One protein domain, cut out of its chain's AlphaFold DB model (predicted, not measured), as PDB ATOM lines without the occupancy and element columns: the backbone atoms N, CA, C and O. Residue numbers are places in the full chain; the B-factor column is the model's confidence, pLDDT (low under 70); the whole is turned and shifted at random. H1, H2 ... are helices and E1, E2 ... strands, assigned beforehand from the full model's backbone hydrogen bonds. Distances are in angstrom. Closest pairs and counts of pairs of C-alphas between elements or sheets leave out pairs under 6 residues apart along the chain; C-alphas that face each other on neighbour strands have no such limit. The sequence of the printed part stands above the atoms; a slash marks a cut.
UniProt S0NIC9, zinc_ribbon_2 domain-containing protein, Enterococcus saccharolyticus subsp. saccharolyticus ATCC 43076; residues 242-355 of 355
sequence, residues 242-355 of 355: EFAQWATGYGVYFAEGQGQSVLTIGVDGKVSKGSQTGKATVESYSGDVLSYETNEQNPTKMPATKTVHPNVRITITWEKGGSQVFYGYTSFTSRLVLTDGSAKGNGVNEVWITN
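AT A GLANCE: This is residues 242 to 355 of the 355 residues of the protein "zinc_ribbon_2 domain-containing protein" of Enterococcus saccharolyticus subsp. saccharolyticus ATCC 43076 (UniProt S0NIC9). This is a closed barrel of eight antiparallel strands, with the small hairpin E5 and E6 inserted between E4 and E7 at its side and the short helix H1 outside it at one end. Round the ring run E1, E2, E3, E4, E7, E8, E9 and E10, and back to E1. The printed part has 114 residues with one named helix and ten named strands, in the order H1, then E1 to E10; it is mostly strand, though under half of its residues, 56 of 114, are in named elements. It is compact, with a radius of gyration of the C-alphas of 13.2 A, and rounded, with spans of 34 by 30 by 23 A.

HOW THE PARTS SIT: The barrel holds E1 (residues 249 to 252), E2 (262 to 265), E3 (270 to 273), E4 (276 to 284), E7 (312 to 318), E8 (323 to 330), E9 (336 to 339) and E10 (351 to 353). E1 to E4 form a meander, each strand the antiparallel neighbour of the one before, and so do E7 to E10. In the hairpin E1 and E2, N 250 and O 263 are 2.8 A apart; in the hairpin E3 and E4, N 271 and O 278 are 2.8 A apart. E4, of the one meander, and E7, of the other, are neighbours, antiparallel with 155 degrees between their directions, and N 317 and O 279 are within hydrogen-bond range, 2.8 A apart. In the hairpin E8 and E9, N 327 and O 339 are 2.8 A apart. E10 and E1 close the ring at 135 degrees, with N 251 and O 353 2.8 A apart. The hairpin E5 (289 to 292) and E6 (305 to 308) has N 291 and O 306 at 2.8 A; the closest C-alphas of E5 and E9 are those of Ser 291 and Thr 339, 5.8 A. H1 (242 to 246) is on the barrel, outside it, at a height of 7.6 A over the sheet; its closest C-alphas to E4 are Phe 243 and Val 282, 7.2 A. In H1, 0 of 1 O i to N i+4 pairs and 1 of 2 O i to N i+3 pairs are within hydrogen-bond range.

IN THESE COORDINATES: E4, the longest strand, spans 25.5 A from C-alpha 276 at (-29.692, 42.729, 33.663) to C-alpha 284. E8 spans 23.3 A and E7 19.2 A. H1 begins at C-alpha 242, (-24.723, 27.233, 12.705), and E10 ends at C-alpha 353, (-32.112, 24.844, 28.928).

THE WHOLE: The C-alphas of Asp 268 and Asn 346 are the two farthest apart, 35.7 A. The printed part has no cut. The links E5 to E6 and E9 to E10 are long. Residues 255 to 260 have pLDDT under 70; the mean of the printed part is 92.3.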
ATOM      1  N   GLU A 242     -24.564  28.316  11.721       91.38
ATOM      2  CA  GLU A 242     -24.723  27.233  12.705       91.38
ATOM      3  C   GLU A 242     -24.879  27.736  14.149       91.38
ATOM      4  O   GLU A 242     -25.420  27.025  15.003       91.38
ATOM      5  N   PHE A 243     -24.464  28.978  14.427       94.88
ATOM      6  CA  PHE A 243     -24.615  29.582  15.746       94.88
ATOM      7  C   PHE A 243     -25.984  30.227  15.969       94.88
ATOM      8  O   PHE A 243     -26.349  30.471  17.117       94.88
ATOM      9  N   ALA A 244     -26.769  30.467  14.914       95.00
ATOM     10  CA  ALA A 244     -28.054  31.164  15.012       95.00
ATOM     11  C   ALA A 244     -29.037  30.481  15.980       95.00
ATOM     12  O   ALA A 244     -29.790  31.160  16.671       95.00
ATOM     13  N   GLN A 245     -28.986  29.149  16.090       95.06
ATOM     14  CA  GLN A 245     -29.827  28.379  17.014       95.06
ATOM     15  C   GLN A 245     -29.615  28.752  18.492       95.06
ATOM     16  O   GLN A 245     -30.536  28.631  19.296       95.06
ATOM     17  N   TRP A 246     -28.422  29.240  18.853       97.00
ATOM     18  CA  TRP A 246     -28.085  29.602  20.230       97.00
ATOM     19  C   TRP A 246     -28.658  30.960  20.654       97.00
ATOM     20  O   TRP A 246     -28.728  31.239  21.855       97.00
ATOM     21  N   ALA A 247     -29.110  31.779  19.700       96.25
ATOM     22  CA  ALA A 247     -29.836  33.019  19.949       96.25
ATOM     23  C   ALA A 247     -31.315  32.727  20.256       96.25
ATOM     24  O   ALA A 247     -32.202  32.881  19.415       96.25
ATOM     25  N   THR A 248     -31.574  32.259  21.476       96.69
ATOM     26  CA  THR A 248     -32.905  31.866  21.943       96.69
ATOM     27  C   THR A 248     -33.098  32.172  23.434       96.69
ATOM     28  O   THR A 248     -32.239  32.772  24.087       96.69
ATOM     29  N   GLY A 249     -34.263  31.806  23.969       96.25
ATOM     30  CA  GLY A 249     -34.591  31.884  25.388       96.25
ATOM     31  C   GLY A 249     -34.297  30.574  26.116       96.25
ATOM     32  O   GLY A 249     -34.712  29.502  25.676       96.25
ATOM     33  N   TYR A 250     -33.645  30.675  27.268       96.06
ATOM     34  CA  TYR A 250     -33.318  29.558  28.144       96.06
ATOM     35  C   TYR A 250     -33.929  29.773  29.527       96.06
ATOM     36  O   TYR A 250     -33.845  30.864  30.093       96.06
ATOM     37  N   GLY A 251     -34.514  28.722  30.095       93.31
ATOM     38  CA  GLY A 251     -34.925  28.676  31.494       93.31
ATOM     39  C   GLY A 251     -33.837  28.055  32.364       93.31
ATOM     40  O   GLY A 251     -33.090  27.190  31.907       93.31
ATOM     41  N   VAL A 252     -33.749  28.475  33.627       91.69
ATOM     42  CA  VAL A 252     -32.896  27.787  34.613       91.69
ATOM     43  C   VAL A 252     -33.358  26.337  34.749       91.69
ATOM     44  O   VAL A 252     -34.525  26.093  35.047       91.69
ATOM     45  N   TYR A 253     -32.445  25.383  34.553       91.12
ATOM     46  CA  TYR A 253     -32.766  23.957  34.616       91.12
ATOM     47  C   TYR A 253     -32.991  23.470  36.051       91.12
ATOM     48  O   TYR A 253     -33.950  22.757  36.331       91.12
ATOM     49  N   PHE A 254     -32.115  23.878  36.971       88.50
ATOM     50  CA  PHE A 254     -32.226  23.550  38.386       88.50
ATOM     51  C   PHE A 254     -31.793  24.740  39.245       88.50
ATOM     52  O   PHE A 254     -30.753  25.349  38.998       88.50
ATOM     53  N   ALA A 255     -32.606  25.076  40.245       69.38
ATOM     54  CA  ALA A 255     -32.417  26.235  41.105       69.38
ATOM     55  C   ALA A 255     -32.647  25.858  42.574       69.38
ATOM     56  O   ALA A 255     -33.786  25.682  43.006       69.38
ATOM     57  N   GLU A 256     -31.580  25.799  43.372       66.12
ATOM     58  CA  GLU A 256     -31.700  25.678  44.830       66.12
ATOM     59  C   GLU A 256     -32.096  27.029  45.431       66.12
ATOM     60  O   GLU A 256     -31.256  27.849  45.798       66.12
ATOM     61  N   GLY A 257     -33.399  27.312  45.459       63.22
ATOM     62  CA  GLY A 257     -33.933  28.536  46.063       63.22
ATOM     63  C   GLY A 257     -33.726  29.817  45.244       63.22
ATOM     64  O   GLY A 257     -34.015  30.906  45.739       63.22
ATOM     65  N   GLN A 258     -33.262  29.721  43.993       56.94
ATOM     66  CA  GLN A 258     -33.304  30.844  43.052       56.94
ATOM     67  C   GLN A 258     -34.679  30.873  42.367       56.94
ATOM     68  O   GLN A 258     -35.198  29.838  41.954       56.94
ATOM     69  N   GLY A 259     -35.295  32.053  42.254       63.53
ATOM     70  CA  GLY A 259     -36.537  32.202  41.495       63.53
ATOM     71  C   GLY A 259     -36.343  31.817  40.024       63.53
ATOM     72  O   GLY A 259     -35.249  31.986  39.480       63.53
ATOM     73  N   GLN A 260     -37.399  31.320  39.373       67.75
ATOM     74  CA  GLN A 260     -37.377  31.061  37.933       67.75
ATOM     75  C   GLN A 260     -36.932  32.326  37.191       67.75
ATOM     76  O   GLN A 260     -37.522  33.397  37.348       67.75
ATOM     77  N   SER A 261     -35.869  32.207  36.398       83.38
ATOM     78  CA  SER A 261     -35.376  33.289  35.553       83.38
ATOM     79  C   SER A 261     -35.165  32.785  34.132       83.38
ATOM     80  O   SER A 261     -34.922  31.598  33.906       83.38
ATOM     81  N   VAL A 262     -35.320  33.701  33.181       92.31
ATOM     82  CA  VAL A 262     -35.126  33.450  31.755       92.31
ATOM     83  C   VAL A 262     -33.902  34.235  31.308       92.31
ATOM     84  O   VAL A 262     -33.791  35.427  31.605       92.31
ATOM     85  N   LEU A 263     -32.997  33.550  30.621       94.88
ATOM     86  CA  LEU A 263     -31.875  34.129  29.898       94.88
ATOM     87  C   LEU A 263     -32.251  34.169  28.417       94.88
ATOM     88  O   LEU A 263     -32.453  33.123  27.813       94.88
ATOM     89  N   THR A 264     -32.333  35.353  27.825       96.88
ATOM     90  CA  THR A 264     -32.609  35.511  26.391       96.88
ATOM     91  C   THR A 264     -31.368  36.039  25.698       96.88
ATOM     92  O   THR A 264     -30.834  37.063  26.126       96.88
ATOM     93  N   ILE A 265     -30.950  35.377  24.621       97.38
ATOM     94  CA  ILE A 265     -29.864  35.806  23.736       97.38
ATOM     95  C   ILE A 265     -30.473  36.131  22.366       97.38
ATOM     96  O   ILE A 265     -31.129  35.291  21.761       97.38
ATOM     97  N   GLY A 266     -30.300  37.361  21.893       95.75
ATOM     98  CA  GLY A 266     -30.748  37.820  20.582       95.75
ATOM     99  C   GLY A 266     -29.728  37.533  19.483       95.75
ATOM    100  O   GLY A 266     -28.536  37.375  19.744       95.75
ATOM    101  N   VAL A 267     -30.190  37.509  18.229       94.69
ATOM    102  CA  VAL A 267     -29.325  37.290  17.052       94.69
ATOM    103  C   VAL A 267     -28.270  38.385  16.876       94.69
ATOM    104  O   VAL A 267     -27.195  38.131  16.347       94.69
ATOM    105  N   ASP A 268     -28.545  39.589  17.375       92.00
ATOM    106  CA  ASP A 268     -27.633  40.737  17.438       92.00
ATOM    107  C   ASP A 268     -26.659  40.669  18.631       92.00
ATOM    108  O   ASP A 268     -25.941  41.625  18.923       92.00
ATOM    109  N   GLY A 269     -26.657  39.548  19.356       94.00
ATOM    110  CA  GLY A 269     -25.853  39.333  20.549       94.00
ATOM    111  C   GLY A 269     -26.390  40.034  21.795       94.00
ATOM    112  O   GLY A 269     -25.740  39.963  22.832       94.00
ATOM    113  N   LYS A 270     -27.551  40.700  21.773       95.75
ATOM    114  CA  LYS A 270     -28.106  41.292  23.001       95.75
ATOM    115  C   LYS A 270     -28.576  40.215  23.961       95.75
ATOM    116  O   LYS A 270     -29.288  39.295  23.578       95.75
ATOM    117  N   VAL A 271     -28.227  40.366  25.231       96.38
ATOM    118  CA  VAL A 271     -28.609  39.436  26.293       96.38
ATOM    119  C   VAL A 271     -29.511  40.132  27.298       96.38
ATOM    120  O   VAL A 271     -29.265  41.282  27.665       96.38
ATOM    121  N   SER A 272     -30.526  39.424  27.793       95.12
ATOM    122  CA  SER A 272     -31.319  39.855  28.947       95.12
ATOM    123  C   SER A 272     -31.526  38.719  29.948       95.12
ATOM    124  O   SER A 272     -31.777  37.579  29.564       95.12
ATOM    125  N   LYS A 273     -31.415  39.042  31.242       92.56
ATOM    126  CA  LYS A 273     -31.706  38.152  32.378       92.56
ATOM    127  C   LYS A 273     -32.336  38.980  33.497       92.56
ATOM    128  O   LYS A 273     -31.659  39.718  34.216       92.56
ATOM    129  N   GLY A 274     -33.662  38.926  33.617       87.69
ATOM    130  CA  GLY A 274     -34.411  39.795  34.532       87.69
ATOM    131  C   GLY A 274     -34.183  41.286  34.237       87.69
ATOM    132  O   GLY A 274     -34.551  41.771  33.174       87.69
ATOM    133  N   SER A 275     -33.571  42.022  35.174       88.31
ATOM    134  CA  SER A 275     -33.228  43.452  35.009       88.31
ATOM    135  C   SER A 275     -31.788  43.708  34.536       88.31
ATOM    136  O   SER A 275     -31.323  44.856  34.548       88.31
ATOM    137  N   GLN A 276     -31.044  42.649  34.206       91.19
ATOM    138  CA  GLN A 276     -29.692  42.729  33.663       91.19
ATOM    139  C   GLN A 276     -29.727  42.611  32.141       91.19
ATOM    140  O   GLN A 276     -30.457  41.791  31.584       91.19
ATOM    141  N   THR A 277     -28.908  43.431  31.499       96.31
ATOM    142  CA  THR A 277     -28.696  43.496  30.053       96.31
ATOM    143  C   THR A 277     -27.208  43.347  29.764       96.31
ATOM    144  O   THR A 277     -26.366  43.729  30.585       96.31
ATOM    145  N   GLY A 278     -26.871  42.751  28.626       95.81
ATOM    146  CA  GLY A 278     -25.487  42.490  28.240       95.81
ATOM    147  C   GLY A 278     -25.333  42.232  26.749       95.81
ATOM    148  O   GLY A 278     -26.305  42.288  25.993       95.81
ATOM    149  N   LYS A 279     -24.101  41.931  26.337       96.06
ATOM    150  CA  LYS A 279     -23.777  41.477  24.981       96.06
ATOM    151  C   LYS A 279     -23.067  40.132  25.026       96.06
ATOM    152  O   LYS A 279     -22.182  39.939  25.855       96.06
ATOM    153  N   ALA A 280     -23.457  39.231  24.137       97.06
ATOM    154  CA  ALA A 280     -22.872  37.920  23.944       97.06
ATOM    155  C   ALA A 280     -22.069  37.866  22.646       97.06
ATOM    156  O   ALA A 280     -22.501  38.391  21.620       97.06
ATOM    157  N   THR A 281     -20.943  37.167  22.694       96.44
ATOM    158  CA  THR A 281     -20.235  36.645  21.521       96.44
ATOM    159  C   THR A 281     -20.284  35.122  21.540       96.44
ATOM    160  O   THR A 281     -20.493  34.519  22.595       96.44
ATOM    161  N   VAL A 282     -20.105  34.498  20.376       97.12
ATOM    162  CA  VAL A 282     -20.125  33.040  20.213       97.12
ATOM    163  C   VAL A 282     -18.980  32.588  19.319       97.12
ATOM    164  O   VAL A 282     -18.643  33.259  18.346       97.12
ATOM    165  N   GLU A 283     -18.392  31.448  19.656       96.75
ATOM    166  CA  GLU A 283     -17.378  30.772  18.851       96.75
ATOM    167  C   GLU A 283     -17.501  29.250  18.990       96.75
ATOM    168  O   GLU A 283     -18.087  28.749  19.957       96.75
ATOM    169  N   SER A 284     -16.927  28.512  18.037       96.62
ATOM    170  CA  SER A 284     -16.821  27.055  18.132       96.62
ATOM    171  C   SER A 284     -15.967  26.658  19.328       96.62
ATOM    172  O   SER A 284     -14.925  27.251  19.600       96.62
ATOM    173  N   TYR A 285     -16.385  25.605  20.014       97.31
ATOM    174  CA  TYR A 285     -15.645  25.035  21.125       97.31
ATOM    175  C   TYR A 285     -15.716  23.514  21.069       97.31
ATOM    176  O   TYR A 285     -16.688  22.953  20.575       97.31
ATOM    177  N   SER A 286     -14.680  22.861  21.586       94.81
ATOM    178  CA  SER A 286     -14.631  21.417  21.800       94.81
ATOM    179  C   SER A 286     -13.816  21.142  23.057       94.81
ATOM    180  O   SER A 286     -12.727  21.697  23.213       94.81
ATOM    181  N   GLY A 287     -14.315  20.280  23.933       95.19
ATOM    182  CA  GLY A 287     -13.649  19.911  25.178       95.19
ATOM    183  C   GLY A 287     -14.631  19.283  26.156       95.19
ATOM    184  O   GLY A 287     -15.813  19.160  25.843       95.19
ATOM    185  N   ASP A 288     -14.141  18.937  27.339       97.75
ATOM    186  CA  ASP A 288     -14.937  18.305  28.386       97.75
ATOM    187  C   ASP A 288     -15.393  19.355  29.395       97.75
ATOM    188  O   ASP A 288     -14.577  20.048  30.005       97.75
ATOM    189  N   VAL A 289     -16.706  19.483  29.582       97.88
ATOM    190  CA  VAL A 289     -17.296  20.461  30.504       97.88
ATOM    191  C   VAL A 289     -18.296  19.777  31.428       97.88
ATOM    192  O   VAL A 289     -19.043  18.897  31.011       97.88
ATOM    193  N   LEU A 290     -18.328  20.176  32.700       97.69
ATOM    194  CA  LEU A 290     -19.292  19.655  33.666       97.69
ATOM    195  C   LEU A 290     -20.693  20.245  33.414       97.69
ATOM    196  O   LEU A 290     -20.858  21.442  33.178       97.69
ATOM    197  N   SER A 291     -21.728  19.416  33.485       96.94
ATOM    198  CA  SER A 291     -23.130  19.837  33.422       96.94
ATOM    199  C   SER A 291     -24.005  18.950  34.309       96.94
ATOM    200  O   SER A 291     -23.522  18.000  34.923       96.94
ATOM    201  N   TYR A 292     -25.297  19.253  34.378       95.56
ATOM    202  CA  TYR A 292     -26.294  18.362  34.966       95.56
ATOM    203  C   TYR A 292     -26.799  17.344  33.945       95.56
ATOM    204  O   TYR A 292     -26.803  17.590  32.737       95.56
ATOM    205  N   GLU A 293     -27.303  16.217  34.434       94.06
ATOM    206  CA  GLU A 293     -28.144  15.326  33.648       94.06
ATOM    207  C   GLU A 293     -29.492  15.994  33.347       94.06
ATOM    208  O   GLU A 293     -30.295  16.273  34.239       94.06
ATOM    209  N   THR A 294     -29.727  16.259  32.060       93.38
ATOM    210  CA  THR A 294     -30.838  17.066  31.524       93.38
ATOM    211  C   THR A 294     -31.988  16.237  30.942       93.38
ATOM    212  O   THR A 294     -32.733  16.699  30.078       93.38
ATOM    213  N   ASN A 295     -32.120  14.984  31.390       89.44
ATOM    214  CA  ASN A 295     -33.125  14.045  30.879       89.44
ATOM    215  C   ASN A 295     -34.523  14.306  31.459       89.44
ATOM    216  O   ASN A 295     -35.525  13.968  30.833       89.44
ATOM    217  N   GLU A 296     -34.596  14.912  32.644       87.88
ATOM    218  CA  GLU A 296     -35.855  15.312  33.268       87.88
ATOM    219  C   GLU A 296     -36.288  16.688  32.754       87.88
ATOM    220  O   GLU A 296     -35.464  17.534  32.427       87.88
ATOM    221  N   GLN A 297     -37.595  16.944  32.672       83.00
ATOM    222  CA  GLN A 297     -38.073  18.240  32.185       83.00
ATOM    223  C   GLN A 297     -37.979  19.332  33.258       83.00
ATOM    224  O   GLN A 297     -37.570  20.445  32.943       83.00
ATOM    225  N   ASN A 298     -38.350  18.999  34.501       82.81
ATOM    226  CA  ASN A 298     -38.416  19.909  35.647       82.81
ATOM    227  C   ASN A 298     -37.982  19.169  36.926       82.81
ATOM    228  O   ASN A 298     -38.842  18.692  37.679       82.81
ATOM    229  N   PRO A 299     -36.672  19.013  37.168       87.88
ATOM    230  CA  PRO A 299     -36.183  18.289  38.335       87.88
ATOM    231  C   PRO A 299     -36.556  19.018  39.634       87.88
ATOM    232  O   PRO A 299     -36.334  20.218  39.788       87.88
ATOM    233  N   THR A 300     -37.111  18.281  40.599       84.75
ATOM    234  CA  THR A 300     -37.450  18.803  41.945       84.75
ATOM    235  C   THR A 300     -36.363  18.523  42.985       84.75
ATOM    236  O   THR A 300     -36.406  19.056  44.093       84.75
ATOM    237  N   LYS A 301     -35.380  17.693  42.629       88.75
ATOM    238  CA  LYS A 301     -34.191  17.361  43.420       88.75
ATOM    239  C   LYS A 301     -32.946  17.691  42.605       88.75
ATOM    240  O   LYS A 301     -33.032  17.754  41.382       88.75
ATOM    241  N   MET A 302     -31.809  17.868  43.279       89.94
ATOM    242  CA  MET A 302     -30.532  18.127  42.609       89.94
ATOM    243  C   MET A 302     -30.235  17.019  41.585       89.94
ATOM    244  O   MET A 302     -30.142  15.854  41.984       89.94
ATOM    245  N   PRO A 303     -30.097  17.352  40.289       93.12
ATOM    246  CA  PRO A 303     -29.735  16.375  39.275       93.12
ATOM    247  C   PRO A 303     -28.312  15.856  39.491       93.12
ATOM    248  O   PRO A 303     -27.441  16.579  39.980       93.12
ATOM    249  N   ALA A 304     -28.055  14.623  39.056       94.69
ATOM    250  CA  ALA A 304     -26.689  14.123  38.948       94.69
ATOM    251  C   ALA A 304     -25.882  14.977  37.958       94.69
ATOM    252  O   ALA A 304     -26.435  15.541  37.010       94.69
ATOM    253  N   THR A 305     -24.573  15.074  38.171       95.81
ATOM    254  CA  THR A 305     -23.667  15.737  37.235       95.81
ATOM    255  C   THR A 305     -23.148  14.760  36.184       95.81
ATOM    256  O   THR A 305     -23.093  13.550  36.406       95.81
ATOM    257  N   LYS A 306     -22.758  15.297  35.030       95.44
ATOM    258  CA  LYS A 306     -22.110  14.569  33.940       95.44
ATOM    259  C   LYS A 306     -21.081  15.433  33.230       95.44
ATOM    260  O   LYS A 306     -21.167  16.661  33.255       95.44
ATOM    261  N   THR A 307     -20.163  14.782  32.531       97.25
ATOM    262  CA  THR A 307     -19.302  15.438  31.544       97.25
ATOM    263  C   THR A 307     -20.030  15.520  30.204       97.25
ATOM    264  O   THR A 307     -20.652  14.551  29.765       97.25
ATOM    265  N   VAL A 308     -19.963  16.677  29.554       97.25
ATOM    266  CA  VAL A 308     -20.516  16.934  28.222       97.25
ATOM    267  C   VAL A 308     -19.426  17.432  27.281       97.25
ATOM    268  O   VAL A 308     -18.412  17.953  27.739       97.25
ATOM    269  N   HIS A 309     -19.682  17.318  25.977       96.75
ATOM    270  CA  HIS A 309     -18.814  17.825  24.917       96.75
ATOM    271  C   HIS A 309     -19.541  18.963  24.188       96.75
ATOM    272  O   HIS A 309     -20.400  18.690  23.347       96.75
ATOM    273  N   PRO A 310     -19.291  20.232  24.548       97.56
ATOM    274  CA  PRO A 310     -19.973  21.368  23.946       97.56
ATOM    275  C   PRO A 310     -19.507  21.622  22.516       97.56
ATOM    276  O   PRO A 310     -18.386  21.280  22.152       97.56
ATOM    277  N   ASN A 311     -20.369  22.276  21.743       95.44
ATOM    278  CA  ASN A 311     -20.107  22.718  20.375       95.44
ATOM    279  C   ASN A 311     -19.725  24.203  20.317       95.44
ATOM    280  O   ASN A 311     -19.092  24.646  19.360       95.44
ATOM    281  N   VAL A 312     -20.146  24.986  21.316       97.81
ATOM    282  CA  VAL A 312     -19.943  26.438  21.349       97.81
ATOM    283  C   VAL A 312     -19.492  26.927  22.715       97.81
ATOM    284  O   VAL A 312     -19.866  26.367  23.749       97.81
ATOM    285  N   ARG A 313     -18.734  28.023  22.704       98.06
ATOM    286  CA  ARG A 313     -18.463  28.868  23.866       98.06
ATOM    287  C   ARG A 313     -19.137  30.218  23.641       98.06
ATOM    288  O   ARG A 313     -18.914  30.862  22.619       98.06
ATOM    289  N   ILE A 314     -19.962  30.637  24.592       98.25
ATOM    290  CA  ILE A 314     -20.679  31.912  24.578       98.25
ATOM    291  C   ILE A 314     -20.154  32.770  25.722       98.25
ATOM    292  O   ILE A 314     -20.243  32.377  26.883       98.25
ATOM    293  N   THR A 315     -19.629  33.952  25.403       97.94
ATOM    294  CA  THR A 315     -19.126  34.900  26.407       97.94
ATOM    295  C   THR A 315     -20.077  36.076  26.521       97.94
ATOM    296  O   THR A 315     -20.279  36.801  25.552       97.94
ATOM    297  N   ILE A 316     -20.648  36.283  27.706       97.38
ATOM    298  CA  ILE A 316     -21.590  37.360  28.007       97.38
ATOM    299  C   ILE A 316     -20.888  38.430  28.835       97.38
ATOM    300  O   ILE A 316     -20.452  38.168  29.952       97.38
ATOM    301  N   THR A 317     -20.841  39.656  28.321       96.88
ATOM    302  CA  THR A 317     -20.397  40.843  29.064       96.88
ATOM    303  C   THR A 317     -21.615  41.648  29.509       96.88
ATOM    304  O   THR A 317     -22.405  42.100  28.677       96.88
ATOM    305  N   TRP A 318     -21.783  41.836  30.819       95.62
ATOM    306  CA  TRP A 318     -22.935  42.535  31.393       95.62
ATOM    307  C   TRP A 318     -22.710  44.049  31.461       95.62
ATOM    308  O   TRP A 318     -21.646  44.514  31.866       95.62
ATOM    309  N   GLU A 319     -23.739  44.844  31.157       93.38
ATOM    310  CA  GLU A 319     -23.650  46.315  31.169       93.38
ATOM    311  C   GLU A 319     -23.398  46.892  32.571       93.38
ATOM    312  O   GLU A 319     -22.763  47.933  32.719       93.38
ATOM    313  N   LYS A 320     -23.879  46.208  33.618       90.88
ATOM    314  CA  LYS A 320     -23.661  46.586  35.027       90.88
ATOM    315  C   LYS A 320     -22.316  46.087  35.584       90.88
ATOM    316  O   LYS A 320     -22.070  46.245  36.777       90.88
ATOM    317  N   GLY A 321     -21.462  45.513  34.733       86.56
ATOM    318  CA  GLY A 321     -20.157  44.959  35.086       86.56
ATOM    319  C   GLY A 321     -20.173  43.440  35.282       86.56
ATOM    320  O   GLY A 321     -21.171  42.862  35.711       86.56
ATOM    321  N   GLY A 322     -19.035  42.809  34.976       91.44
ATOM    322  CA  GLY A 322     -18.834  41.359  35.032       91.44
ATOM    323  C   GLY A 322     -18.916  40.675  33.663       91.44
ATOM    324  O   GLY A 322     -19.507  41.198  32.718       91.44
ATOM    325  N   SER A 323     -18.310  39.491  33.574       94.31
ATOM    326  CA  SER A 323     -18.356  38.619  32.399       94.31
ATOM    327  C   SER A 323     -18.655  37.184  32.831       94.31
ATOM    328  O   SER A 323     -18.241  36.770  33.915       94.31
ATOM    329  N   GLN A 324     -19.402  36.454  32.010       94.94
ATOM    330  CA  GLN A 324     -19.775  35.058  32.228       94.94
ATOM    331  C   GLN A 324     -19.534  34.256  30.956       94.94
ATOM    332  O   GLN A 324     -19.761  34.751  29.854       94.94
ATOM    333  N   VAL A 325     -19.091  33.014  31.115       97.31
ATOM    334  CA  VAL A 325     -18.858  32.092  30.004       97.31
ATOM    335  C   VAL A 325     -19.797  30.908  30.154       97.31
ATOM    336  O   VAL A 325     -19.867  30.300  31.218       97.31
ATOM    337  N   PHE A 326     -20.484  30.579  29.067       98.00
ATOM    338  CA  PHE A 326     -21.335  29.409  28.950       98.00
ATOM    339  C   PHE A 326     -20.848  28.508  27.827       98.00
ATOM    340  O   PHE A 326     -20.395  28.974  26.782       98.00
ATOM    341  N   TYR A 327     -21.009  27.210  28.025       98.44
ATOM    342  CA  TYR A 327     -20.710  26.187  27.042       98.44
ATOM    343  C   TYR A 327     -22.006  25.538  26.575       98.44
ATOM    344  O   TYR A 327     -22.797  25.064  27.394       98.44
ATOM    345  N   GLY A 328     -22.224  25.553  25.263       97.88
ATOM    346  CA  GLY A 328     -23.458  25.088  24.645       97.88
ATOM    347  C   GLY A 328     -23.348  23.678  24.081       97.88
ATOM    348  O   GLY A 328     -22.452  23.405  23.284       97.88
ATOM    349  N   TYR A 329     -24.275  22.797  24.458       97.62
ATOM    350  CA  TYR A 329     -24.441  21.461  23.876       97.62
ATOM    351  C   TYR A 329     -25.922  21.109  23.654       97.62
ATOM    352  O   TYR A 329     -26.817  21.736  24.222       97.62
ATOM    353  N   THR A 330     -26.190  20.097  22.830       96.06
ATOM    354  CA  THR A 330     -27.554  19.584  22.618       96.06
ATOM    355  C   THR A 330     -27.817  18.410  23.560       96.06
ATOM    356  O   THR A 330     -27.031  17.464  23.609       96.06
ATOM    357  N   SER A 331     -28.901  18.463  24.338       93.88
ATOM    358  CA  SER A 331     -29.301  17.375  25.237       93.88
ATOM    359  C   SER A 331     -29.756  16.135  24.459       93.88
ATOM    360  O   SER A 331     -30.070  16.197  23.270       93.88
ATOM    361  N   PHE A 332     -29.900  15.005  25.158       90.00
ATOM    362  CA  PHE A 332     -30.494  13.789  24.588       90.00
ATOM    363  C   PHE A 332     -31.915  14.022  24.038       90.00
ATOM    364  O   PHE A 332     -32.323  13.416  23.053       90.00
ATOM    365  N   THR A 333     -32.659  14.949  24.643       88.88
ATOM    366  CA  THR A 333     -34.009  15.348  24.226       88.88
ATOM    367  C   THR A 333     -34.014  16.438  23.148       88.88
ATOM    368  O   THR A 333     -35.054  17.041  22.902       88.88
ATOM    369  N   SER A 334     -32.876  16.684  22.486       92.00
ATOM    370  CA  SER A 334     -32.710  17.702  21.433       92.00
ATOM    371  C   SER A 334     -32.982  19.142  21.889       92.00
ATOM    372  O   SER A 334     -33.316  20.004  21.080       92.00
ATOM    373  N   ARG A 335     -32.832  19.419  23.189       94.50
ATOM    374  CA  ARG A 335     -32.933  20.772  23.755       94.50
ATOM    375  C   ARG A 335     -31.546  21.397  23.791       94.50
ATOM    376  O   ARG A 335     -30.565  20.706  24.068       94.50
ATOM    377  N   LEU A 336     -31.453  22.700  23.556       97.19
ATOM    378  CA  LEU A 336     -30.183  23.405  23.697       97.19
ATOM    379  C   LEU A 336     -29.925  23.665  25.176       97.19
ATOM    380  O   LEU A 336     -30.810  24.135  25.897       97.19
ATOM    381  N   VAL A 337     -28.711  23.359  25.619       97.62
ATOM    382  CA  VAL A 337     -28.288  23.503  27.009       97.62
ATOM    383  C   VAL A 337     -27.058  24.389  27.079       97.62
ATOM    384  O   VAL A 337     -26.107  24.180  26.333       97.62
ATOM    385  N   LEU A 338     -27.060  25.336  28.012       97.94
ATOM    386  CA  LEU A 338     -25.898  26.127  28.399       97.94
ATOM    387  C   LEU A 338     -25.473  25.738  29.811       97.94
ATOM    388  O   LEU A 338     -26.292  25.733  30.726       97.94
ATOM    389  N   THR A 339     -24.193  25.443  30.002       97.12
ATOM    390  CA  THR A 339     -23.596  25.171  31.317       97.12
ATOM    391  C   THR A 339     -22.411  26.098  31.536       97.12
ATOM    392  O   THR A 339     -21.659  26.352  30.597       97.12
ATOM    393  N   ASP A 340     -22.219  26.617  32.744       95.25
ATOM    394  CA  ASP A 340     -21.015  27.399  33.067       95.25
ATOM    395  C   ASP A 340     -19.801  26.512  33.399       95.25
ATOM    396  O   ASP A 340     -18.690  27.007  33.597       95.25
ATOM    397  N   GLY A 341     -20.006  25.191  33.471       94.75
ATOM    398  CA  GLY A 341     -18.954  24.207  33.727       94.75
ATOM    399  C   GLY A 341     -18.378  24.239  35.139       94.75
ATOM    400  O   GLY A 341     -17.469  23.469  35.443       94.75
ATOM    401  N   SER A 342     -18.879  25.124  36.002       93.50
ATOM    402  CA  SER A 342     -18.255  25.429  37.284       93.50
ATOM    403  C   SER A 342     -18.875  24.582  38.387       93.50
ATOM    404  O   SER A 342     -20.076  24.657  38.644       93.50
ATOM    405  N   ALA A 343     -18.062  23.771  39.064       92.50
ATOM    406  CA  ALA A 343     -18.529  22.945  40.174       92.50
ATOM    407  C   ALA A 343     -18.994  23.809  41.361       92.50
ATOM    408  O   ALA A 343     -18.336  24.781  41.738       92.50
ATOM    409  N   LYS A 344     -20.120  23.436  41.979       88.88
ATOM    410  CA  LYS A 344     -20.676  24.107  43.160       88.88
ATOM    411  C   LYS A 344     -21.326  23.100  44.094       88.88
ATOM    412  O   LYS A 344     -22.361  22.518  43.777       88.88
ATOM    413  N   GLY A 345     -20.725  22.915  45.268       87.69
ATOM    414  CA  GLY A 345     -21.129  21.845  46.178       87.69
ATOM    415  C   GLY A 345     -21.038  20.492  45.470       87.69
ATOM    416  O   GLY A 345     -20.004  20.171  44.893       87.69
ATOM    417  N   ASN A 346     -22.139  19.741  45.474       86.69
ATOM    418  CA  ASN A 346     -22.235  18.443  44.797       86.69
ATOM    419  C   ASN A 346     -22.695  18.550  43.326       86.69
ATOM    420  O   ASN A 346     -22.906  17.526  42.682       86.69
ATOM    421  N   GLY A 347     -22.886  19.768  42.810       90.44
ATOM    422  CA  GLY A 347     -23.481  20.031  41.502       90.44
ATOM    423  C   GLY A 347     -22.677  21.000  40.633       90.44
ATOM    424  O   GLY A 347     -21.467  21.173  40.787       90.44
ATOM    425  N   VAL A 348     -23.390  21.653  39.717       91.69
ATOM    426  CA  VAL A 348     -22.906  22.714  38.819       91.69
ATOM    427  C   VAL A 348     -23.551  24.041  39.209       91.69
ATOM    428  O   VAL A 348     -24.706  24.071  39.643       91.69
ATOM    429  N   ASN A 349     -22.814  25.143  39.083       90.31
ATOM    430  CA  ASN A 349     -23.273  26.452  39.524       90.31
ATOM    431  C   ASN A 349     -24.495  26.941  38.741       90.31
ATOM    432  O   ASN A 349     -25.467  27.356  39.377       90.31
ATOM    433  N   GLU A 350     -24.490  26.862  37.407       90.94
ATOM    434  CA  GLU A 350     -25.687  27.157  36.617       90.94
ATOM    435  C   GLU A 350     -25.788  26.348  35.317       90.94
ATOM    436  O   GLU A 350     -24.834  26.201  34.554       90.94
ATOM    437  N   VAL A 351     -27.001  25.851  35.058       94.12
ATOM    438  CA  VAL A 351     -27.381  25.197  33.804       94.12
ATOM    439  C   VAL A 351     -28.698  25.788  33.322       94.12
ATOM    440  O   VAL A 351     -29.659  25.913  34.086       94.12
ATOM    441  N   TRP A 352     -28.735  26.130  32.042       95.56
ATOM    442  CA  TRP A 352     -29.865  26.735  31.359       95.56
ATOM    443  C   TRP A 352     -30.286  25.849  30.202       95.56
ATOM    444  O   TRP A 352     -29.436  25.291  29.517       95.56
ATOM    445  N   ILE A 353     -31.582  25.727  29.963       95.19
ATOM    446  CA  ILE A 353     -32.112  24.844  28.928       95.19
ATOM    447  C   ILE A 353     -33.287  25.505  28.212       95.19
ATOM    448  O   ILE A 353     -34.090  26.205  28.832       95.19
ATOM    449  N   THR A 354     -33.395  25.315  26.900       94.56
ATOM    450  CA  THR A 354     -34.571  25.765  26.134       94.56
ATOM    451  C   THR A 354     -35.805  24.978  26.554       94.56
ATOM    452  O   THR A 354     -35.680  23.803  26.887       94.56
ATOM    453  N   ASN A 355     -36.991  25.588  26.557       81.12
ATOM    454  CA  ASN A 355     -38.234  24.871  26.888       81.12
ATOM    455  C   ASN A 355     -38.546  23.726  25.927       81.12
ATOM    456  O   ASN A 355     -38.210  23.859  24.731       81.12
TER     457      ASN A 355